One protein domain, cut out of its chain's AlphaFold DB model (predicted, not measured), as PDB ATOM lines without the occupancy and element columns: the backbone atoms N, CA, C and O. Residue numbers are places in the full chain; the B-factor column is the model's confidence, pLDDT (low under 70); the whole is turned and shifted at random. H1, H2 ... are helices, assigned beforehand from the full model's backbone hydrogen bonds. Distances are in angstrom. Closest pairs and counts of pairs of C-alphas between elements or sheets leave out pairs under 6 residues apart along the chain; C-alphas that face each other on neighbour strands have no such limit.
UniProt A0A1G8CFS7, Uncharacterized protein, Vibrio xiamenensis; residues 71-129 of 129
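This is residues 71 to 129 of the 129 residues of an uncharacterized protein of Vibrio xiamenensis (UniProt A0A1G8CFS7). Two helices, H1 and H2, cross nearly at a right angle and make a small compact body, and from this body a tail of residues 111 to 129 sticks out, ending in a third helix, H3. The tail makes most of the length, and H3 has no other helix beside it. The printed part has 59 residues with three named helices, in the order H1, H2, H3, and no named strand; the class is all helix. The whole is extended, with a radius of gyration of the C-alphas of 16.2 A and spans of 54 by 23 by 17 A.

H1, residues 73 to 84, and H2, residues 93 to 105, touch, and their closest C-alphas are those of Ala 82 and Glu 95, 5.7 A apart. Their lines are about perpendicular, at 79 degrees, and their centres are 9.6 A apart. H3, residues 116 to 127, is apart from H1 and from H2. In H1, H2 and H3 every O i to N i+4 pair is within hydrogen-bond range.

H1 begins with C-alpha 73 at (-5.771, -34.466, -42.702) and is 17.1 A from first to last C-alpha. H2 begins with C-alpha 93 at (2.730, -31.362, -26.834) and is 18.5 A long by the same measure. H3 measures 16.6 A and ends with C-alpha 127 at (10.354, -58.451, -0.300).

The two C-alphas farthest apart are those of Asp 73 and Ala 129, 53.6 A. Residues 111 to 129, of which 116 to 127 belong to H3, stand free; the body without them spans 24 by 20 by 16 A. The printed part has no cut and ends at Ala 129, the chain's last residue. The links H1 to H2, 8 residues, and H2 to H3, 10 residues, are short. The mean pLDDT of the printed part is 76.5, and residues 85 to 89, 110 to 123 and 125 to 129 are under 70.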
ATOM      1  N   LEU A  71      -8.945 -39.077 -37.356       92.88
ATOM      2  CA  LEU A  71      -7.947 -38.022 -37.506       92.88
ATOM      3  C   LEU A  71      -8.280 -37.156 -38.725       92.88
ATOM      4  O   LEU A  71      -8.687 -37.649 -39.777       92.88
ATOM      5  N   THR A  72      -8.081 -35.854 -38.581       95.69
ATOM      6  CA  THR A  72      -8.129 -34.901 -39.693       95.69
ATOM      7  C   THR A  72      -6.876 -35.006 -40.564       95.69
ATOM      8  O   THR A  72      -5.829 -35.475 -40.113       95.69
ATOM      9  N   ASP A  73      -6.934 -34.498 -41.799       95.50
ATOM     10  CA  ASP A  73      -5.771 -34.466 -42.702       95.50
ATOM     11  C   ASP A  73      -4.563 -33.751 -42.073       95.50
ATOM     12  O   ASP A  73      -3.424 -34.198 -42.208       95.50
ATOM     13  N   ALA A  74      -4.808 -32.669 -41.328       94.50
ATOM     14  CA  ALA A  74      -3.764 -31.948 -40.603       94.50
ATOM     15  C   ALA A  74      -3.127 -32.818 -39.505       94.50
ATOM     16  O   ALA A  74      -1.903 -32.871 -39.389       94.50
ATOM     17  N   GLU A  75      -3.936 -33.554 -38.738       94.38
ATOM     18  CA  GLU A  75      -3.434 -34.480 -37.719       94.38
ATOM     19  C   GLU A  75      -2.670 -35.653 -38.341       94.38
ATOM     20  O   GLU A  75      -1.674 -36.092 -37.772       94.38
ATOM     21  N   PHE A  76      -3.058 -36.131 -39.526       93.94
ATOM     22  CA  PHE A  76      -2.275 -37.133 -40.252       93.94
ATOM     23  C   PHE A  76      -0.895 -36.609 -40.660       93.94
ATOM     24  O   PHE A  76       0.091 -37.336 -40.532       93.94
ATOM     25  N   VAL A  77      -0.789 -35.352 -41.100       93.00
ATOM     26  CA  VAL A  77       0.513 -34.732 -41.400       93.00
ATOM     27  C   VAL A  77       1.383 -34.669 -40.142       93.00
ATOM     28  O   VAL A  77       2.541 -35.089 -40.187       93.00
ATOM     29  N   VAL A  78       0.822 -34.227 -39.011       92.00
ATOM     30  CA  VAL A  78       1.528 -34.201 -37.716       92.00
ATOM     31  C   VAL A  78       1.952 -35.608 -37.293       92.00
ATOM     32  O   VAL A  78       3.088 -35.804 -36.864       92.00
ATOM     33  N   LEU A  79       1.087 -36.611 -37.468       91.25
ATOM     34  CA  LEU A  79       1.393 -38.005 -37.145       91.25
ATOM     35  C   LEU A  79       2.602 -38.520 -37.937       91.25
ATOM     36  O   LEU A  79       3.471 -39.179 -37.368       91.25
ATOM     37  N   VAL A  80       2.683 -38.214 -39.235       88.38
ATOM     38  CA  VAL A  80       3.812 -38.633 -40.085       88.38
ATOM     39  C   VAL A  80       5.127 -38.014 -39.613       88.38
ATOM     40  O   VAL A  80       6.143 -38.710 -39.593       88.38
ATOM     41  N   VAL A  81       5.118 -36.736 -39.227       86.50
ATOM     42  CA  VAL A  81       6.301 -36.051 -38.680       86.50
ATOM     43  C   VAL A  81       6.706 -36.680 -37.345       86.50
ATOM     44  O   VAL A  81       7.827 -37.171 -37.215       86.50
ATOM     45  N   ALA A  82       5.757 -36.805 -36.413       85.00
ATOM     46  CA  ALA A  82       5.985 -37.359 -35.080       85.00
ATOM     47  C   ALA A  82       6.542 -38.795 -35.103       85.00
ATOM     48  O   ALA A  82       7.322 -39.179 -34.232       85.00
ATOM     49  N   MET A  83       6.135 -39.604 -36.087       84.06
ATOM     50  CA  MET A  83       6.604 -40.983 -36.249       84.06
ATOM     51  C   MET A  83       8.002 -41.080 -36.873       84.06
ATOM     52  O   MET A  83       8.729 -42.021 -36.557       84.06
ATOM     53  N   LYS A  84       8.388 -40.146 -37.753       79.44
ATOM     54  CA  LYS A  84       9.730 -40.123 -38.364       79.44
ATOM     55  C   LYS A  84      10.805 -39.737 -37.354       79.44
ATOM     56  O   LYS A  84      11.846 -40.385 -37.311       79.44
ATOM     57  N   ASP A  85      10.510 -38.750 -36.516       66.06
ATOM     58  CA  ASP A  85      11.448 -38.199 -35.534       66.06
ATOM     59  C   ASP A  85      11.184 -38.727 -34.117       66.06
ATOM     60  O   ASP A  85      11.489 -38.057 -33.129       66.06
ATOM     61  N   PHE A  86      10.599 -39.928 -33.989       67.06
ATOM     62  CA  PHE A  86      10.128 -40.454 -32.709       67.06
ATOM     63  C   PHE A  86      11.275 -40.677 -31.711       67.06
ATOM     64  O   PHE A  86      11.853 -41.756 -31.588       67.06
ATOM     65  N   THR A  87      11.563 -39.633 -30.943       65.06
ATOM     66  CA  THR A  87      12.387 -39.650 -29.743       65.06
ATOM     67  C   THR A  87      11.577 -38.970 -28.643       65.06
ATOM     68  O   THR A  87      11.318 -37.770 -28.740       65.06
ATOM     69  N   PRO A  88      11.184 -39.685 -27.571       60.12
ATOM     70  CA  PRO A  88      10.298 -39.143 -26.535       60.12
ATOM     71  C   PRO A  88      10.794 -37.850 -25.867       60.12
ATOM     72  O   PRO A  88       9.999 -37.134 -25.274       60.12
ATOM     73  N   LEU A  89      12.096 -37.556 -25.960       60.28
ATOM     74  CA  LEU A  89      12.724 -36.355 -25.406       60.28
ATOM     75  C   LEU A  89      12.489 -35.082 -26.241       60.28
ATOM     76  O   LEU A  89      12.754 -33.995 -25.735       60.28
ATOM     77  N   TYR A  90      12.008 -35.199 -27.483       71.81
ATOM     78  CA  TYR A  90      11.909 -34.078 -28.429       71.81
ATOM     79  C   TYR A  90      10.509 -33.870 -29.025       71.81
ATOM     80  O   TYR A  90      10.337 -32.977 -29.848       71.81
ATOM     81  N   LEU A  91       9.509 -34.653 -28.608       77.69
ATOM     82  CA  LEU A  91       8.138 -34.489 -29.094       77.69
ATOM     83  C   LEU A  91       7.478 -33.254 -28.478       77.69
ATOM     84  O   LEU A  91       7.500 -33.045 -27.260       77.69
ATOM     85  N   THR A  92       6.825 -32.467 -29.321       86.19
ATOM     86  CA  THR A  92       5.988 -31.346 -28.904       86.19
ATOM     87  C   THR A  92       4.688 -31.840 -28.249       86.19
ATOM     88  O   THR A  92       4.231 -32.961 -28.500       86.19
ATOM     89  N   PRO A  93       4.025 -31.008 -27.422       87.38
ATOM     90  CA  PRO A  93       2.730 -31.362 -26.834       87.38
ATOM     91  C   PRO A  93       1.650 -31.719 -27.868       87.38
ATOM     92  O   PRO A  93       0.802 -32.573 -27.606       87.38
ATOM     93  N   GLU A  94       1.682 -31.082 -29.041       87.31
ATOM     94  CA  GLU A  94       0.753 -31.354 -30.140       87.31
ATOM     95  C   GLU A  94       0.977 -32.748 -30.733       87.31
ATOM     96  O   GLU A  94       0.036 -33.536 -30.837       87.31
ATOM     97  N   GLU A  95       2.228 -33.106 -31.018       86.19
ATOM     98  CA  GLU A  95       2.585 -34.437 -31.516       86.19
ATOM     99  C   GLU A  95       2.219 -35.530 -30.509       86.19
ATOM    100  O   GLU A  95       1.665 -36.561 -30.885       86.19
ATOM    101  N   ILE A  96       2.442 -35.296 -29.209       86.06
ATOM    102  CA  ILE A  96       2.040 -36.229 -28.144       86.06
ATOM    103  C   ILE A  96       0.525 -36.458 -28.158       86.06
ATOM    104  O   ILE A  96       0.067 -37.598 -28.002       86.06
ATOM    105  N   LYS A  97      -0.264 -35.396 -28.348       88.56
ATOM    106  CA  LYS A  97      -1.726 -35.485 -28.424       88.56
ATOM    107  C   LYS A  97      -2.163 -36.295 -29.646       88.56
ATOM    108  O   LYS A  97      -2.972 -37.212 -29.494       88.56
ATOM    109  N   VAL A  98      -1.604 -36.003 -30.821       91.06
ATOM    110  CA  VAL A  98      -1.914 -36.718 -32.069       91.06
ATOM    111  C   VAL A  98      -1.512 -38.187 -31.974       91.06
ATOM    112  O   VAL A  98      -2.323 -39.053 -32.290       91.06
ATOM    113  N   LEU A  99      -0.323 -38.499 -31.453       88.81
ATOM    114  CA  LEU A  99       0.121 -39.876 -31.223       88.81
ATOM    115  C   LEU A  99      -0.821 -40.623 -30.274       88.81
ATOM    116  O   LEU A  99      -1.207 -41.756 -30.550       88.81
ATOM    117  N   SER A 100      -1.235 -39.990 -29.174       88.06
ATOM    118  CA  SER A 100      -2.161 -40.610 -28.217       88.06
ATOM    119  C   SER A 100      -3.527 -40.893 -28.850       88.06
ATOM    120  O   SER A 100      -4.123 -41.944 -28.603       88.06
ATOM    121  N   ARG A 101      -4.019 -39.984 -29.703       90.94
ATOM    122  CA  ARG A 101      -5.272 -40.174 -30.445       90.94
ATOM    123  C   ARG A 101      -5.138 -41.238 -31.537       90.94
ATOM    124  O   ARG A 101      -6.011 -42.087 -31.668       90.94
ATOM    125  N   ALA A 102      -4.037 -41.245 -32.279       90.88
ATOM    126  CA  ALA A 102      -3.745 -42.258 -33.286       90.88
ATOM    127  C   ALA A 102      -3.645 -43.660 -32.662       90.88
ATOM    128  O   ALA A 102      -4.171 -44.627 -33.213       90.88
ATOM    129  N   GLU A 103      -3.027 -43.770 -31.484       89.12
ATOM    130  CA  GLU A 103      -2.961 -45.018 -30.724       89.12
ATOM    131  C   GLU A 103      -4.351 -45.464 -30.259       89.12
ATOM    132  O   GLU A 103      -4.680 -46.647 -30.344       89.12
ATOM    133  N   SER A 104      -5.198 -44.546 -29.782       89.94
ATOM    134  CA  SER A 104      -6.556 -44.912 -29.372       89.94
ATOM    135  C   SER A 104      -7.407 -45.384 -30.546       89.94
ATOM    136  O   SER A 104      -8.164 -46.337 -30.387       89.94
ATOM    137  N   LEU A 105      -7.240 -44.800 -31.730       91.44
ATOM    138  CA  LEU A 105      -7.932 -45.202 -32.958       91.44
ATOM    139  C   LEU A 105      -7.346 -46.474 -33.601       91.44
ATOM    140  O   LEU A 105      -8.006 -47.096 -34.428       91.44
ATOM    141  N   GLY A 106      -6.150 -46.899 -33.184       88.06
ATOM    142  CA  GLY A 106      -5.493 -48.117 -33.666       88.06
ATOM    143  C   GLY A 106      -4.613 -47.933 -34.901       88.06
ATOM    144  O   GLY A 106      -4.204 -48.926 -35.496       88.06
ATOM    145  N   TYR A 107      -4.289 -46.691 -35.273       88.81
ATOM    146  CA  TYR A 107      -3.354 -46.396 -36.364       88.81
ATOM    147  C   TYR A 107      -1.908 -46.743 -36.018       88.81
ATOM    148  O   TYR A 107      -1.124 -47.091 -36.897       88.81
ATOM    149  N   ILE A 108      -1.551 -46.649 -34.736       86.31
ATOM    150  CA  ILE A 108      -0.210 -46.949 -34.241       86.31
ATOM    151  C   ILE A 108      -0.286 -47.784 -32.964       86.31
ATOM    152  O   ILE A 108      -1.260 -47.729 -32.216       86.31
ATOM    153  N   SER A 109       0.780 -48.528 -32.682       76.31
ATOM    154  CA  SER A 109       0.951 -49.245 -31.420       76.31
ATOM    155  C   SER A 109       2.255 -48.827 -30.761       76.31
ATOM    156  O   SER A 109       3.315 -48.935 -31.381       76.31
ATOM    157  N   ARG A 110       2.209 -48.412 -29.494       69.19
ATOM    158  CA  ARG A 110       3.425 -48.183 -28.712       69.19
ATOM    159  C   ARG A 110       4.020 -49.529 -28.291       69.19
ATOM    160  O   ARG A 110       3.439 -50.233 -27.471       69.19
ATOM    161  N   GLN A 111       5.185 -49.878 -28.830       62.34
ATOM    162  CA  GLN A 111       5.978 -51.013 -28.352       62.34
ATOM    163  C   GLN A 111       7.037 -50.494 -27.375       62.34
ATOM    164  O   GLN A 111       8.014 -49.874 -27.783       62.34
ATOM    165  N   SER A 112       6.818 -50.695 -26.073       55.72
ATOM    166  CA  SER A 112       7.854 -50.459 -25.061       55.72
ATOM    167  C   SER A 112       8.540 -51.782 -24.735       55.72
ATOM    168  O   SER A 112       7.877 -52.725 -24.306       55.72
ATOM    169  N   TYR A 113       9.859 -51.850 -24.923       52.28
ATOM    170  CA  TYR A 113      10.672 -53.034 -24.611       52.28
ATOM    171  C   TYR A 113      11.145 -53.086 -23.149       52.28
ATOM    172  O   TYR A 113      11.829 -54.028 -22.762       52.28
ATOM    173  N   THR A 114      10.790 -52.104 -22.313       51.47
ATOM    174  CA  THR A 114      11.260 -52.027 -20.923       51.47
ATOM    175  C   THR A 114      10.091 -51.997 -19.939       51.47
ATOM    176  O   THR A 114       9.518 -50.963 -19.606       51.47
ATOM    177  N   GLN A 115       9.737 -53.178 -19.431       55.00
ATOM    178  CA  GLN A 115       8.746 -53.379 -18.365       55.00
ATOM    179  C   GLN A 115       9.347 -53.163 -16.962       55.00
ATOM    180  O   GLN A 115       9.000 -53.861 -16.010       55.00
ATOM    181  N   THR A 116      10.265 -52.207 -16.803       50.25
ATOM    182  CA  THR A 116      10.994 -51.985 -15.540       50.25
ATOM    183  C   THR A 116      10.049 -51.732 -14.360       50.25
ATOM    184  O   THR A 116      10.325 -52.158 -13.244       50.25
ATOM    185  N   SER A 117       8.883 -51.120 -14.601       52.00
ATOM    186  CA  SER A 117       7.847 -50.934 -13.576       52.00
ATOM    187  C   SER A 117       7.256 -52.251 -13.058       52.00
ATOM    188  O   SER A 117       7.003 -52.365 -11.863       52.00
ATOM    189  N   TRP A 118       7.085 -53.261 -13.916       56.62
ATOM    190  CA  TRP A 118       6.560 -54.579 -13.537       56.62
ATOM    191  C   TRP A 118       7.598 -55.408 -12.785       56.62
ATOM    192  O   TRP A 118       7.260 -56.048 -11.791       56.62
ATOM    193  N   LEU A 119       8.864 -55.334 -13.207       58.12
ATOM    194  CA  LEU A 119       9.983 -55.928 -12.476       58.12
ATOM    195  C   LEU A 119      10.087 -55.334 -11.065       58.12
ATOM    196  O   LEU A 119      10.135 -56.077 -10.087       58.12
ATOM    197  N   ASN A 120      10.047 -54.005 -10.949       60.25
ATOM    198  CA  ASN A 120      10.123 -53.322  -9.658       60.25
ATOM    199  C   ASN A 120       8.936 -53.674  -8.748       60.25
ATOM    200  O   ASN A 120       9.128 -53.879  -7.551       60.25
ATOM    201  N   LEU A 121       7.724 -53.803  -9.302       61.69
ATOM    202  CA  LEU A 121       6.550 -54.203  -8.522       61.69
ATOM    203  C   LEU A 121       6.631 -55.669  -8.059       61.69
ATOM    204  O   LEU A 121       6.239 -55.984  -6.937       61.69
ATOM    205  N   GLY A 122       7.171 -56.559  -8.898       63.09
ATOM    206  CA  GLY A 122       7.438 -57.955  -8.546       63.09
ATOM    207  C   GLY A 122       8.475 -58.093  -7.429       63.09
ATOM    208  O   GLY A 122       8.239 -58.820  -6.466       63.09
ATOM    209  N   ILE A 123       9.574 -57.336  -7.507       68.19
ATOM    210  CA  ILE A 123      10.607 -57.285  -6.459       68.19
ATOM    211  C   ILE A 123      10.008 -56.797  -5.136       68.19
ATOM    212  O   ILE A 123      10.202 -57.441  -4.107       68.19
ATOM    213  N   ALA A 124       9.231 -55.710  -5.161       73.69
ATOM    214  CA  ALA A 124       8.587 -55.178  -3.960       73.69
ATOM    215  C   ALA A 124       7.627 -56.192  -3.311       73.69
ATOM    216  O   ALA A 124       7.600 -56.315  -2.089       73.69
ATOM    217  N   ARG A 125       6.873 -56.964  -4.111       69.56
ATOM    218  CA  ARG A 125       6.006 -58.042  -3.602       69.56
ATOM    219  C   ARG A 125       6.796 -59.190  -2.973       69.56
ATOM    220  O   ARG A 125       6.388 -59.678  -1.929       69.56
ATOM    221  N   MET A 126       7.913 -59.604  -3.574       63.75
ATOM    222  CA  MET A 126       8.772 -60.660  -3.020       63.75
ATOM    223  C   MET A 126       9.454 -60.259  -1.709       63.75
ATOM    224  O   MET A 126       9.728 -61.118  -0.887       63.75
ATOM    225  N   GLN A 127       9.746 -58.973  -1.527       64.94
ATOM    226  CA  GLN A 127      10.354 -58.451  -0.300       64.94
ATOM    227  C   GLN A 127       9.342 -58.257   0.841       64.94
ATOM    228  O   GLN A 127       9.750 -58.092   1.987       64.94
ATOM    229  N   ALA A 128       8.043 -58.242   0.529       59.47
ATOM    230  CA  ALA A 128       6.956 -58.086   1.495       59.47
ATOM    231  C   ALA A 128       6.325 -59.423   1.942       59.47
ATOM    232  O   ALA A 128       5.385 -59.400   2.738       59.47
ATOM    233  N   ALA A 129       6.808 -60.553   1.414       50.81
ATOM    234  CA  ALA A 129       6.396 -61.917   1.751       50.81
ATOM    235  C   ALA A 129       7.471 -62.609   2.601       50.81
ATOM    236  O   ALA A 129       7.080 -63.420   3.470       50.81
TER     237      ALA A 129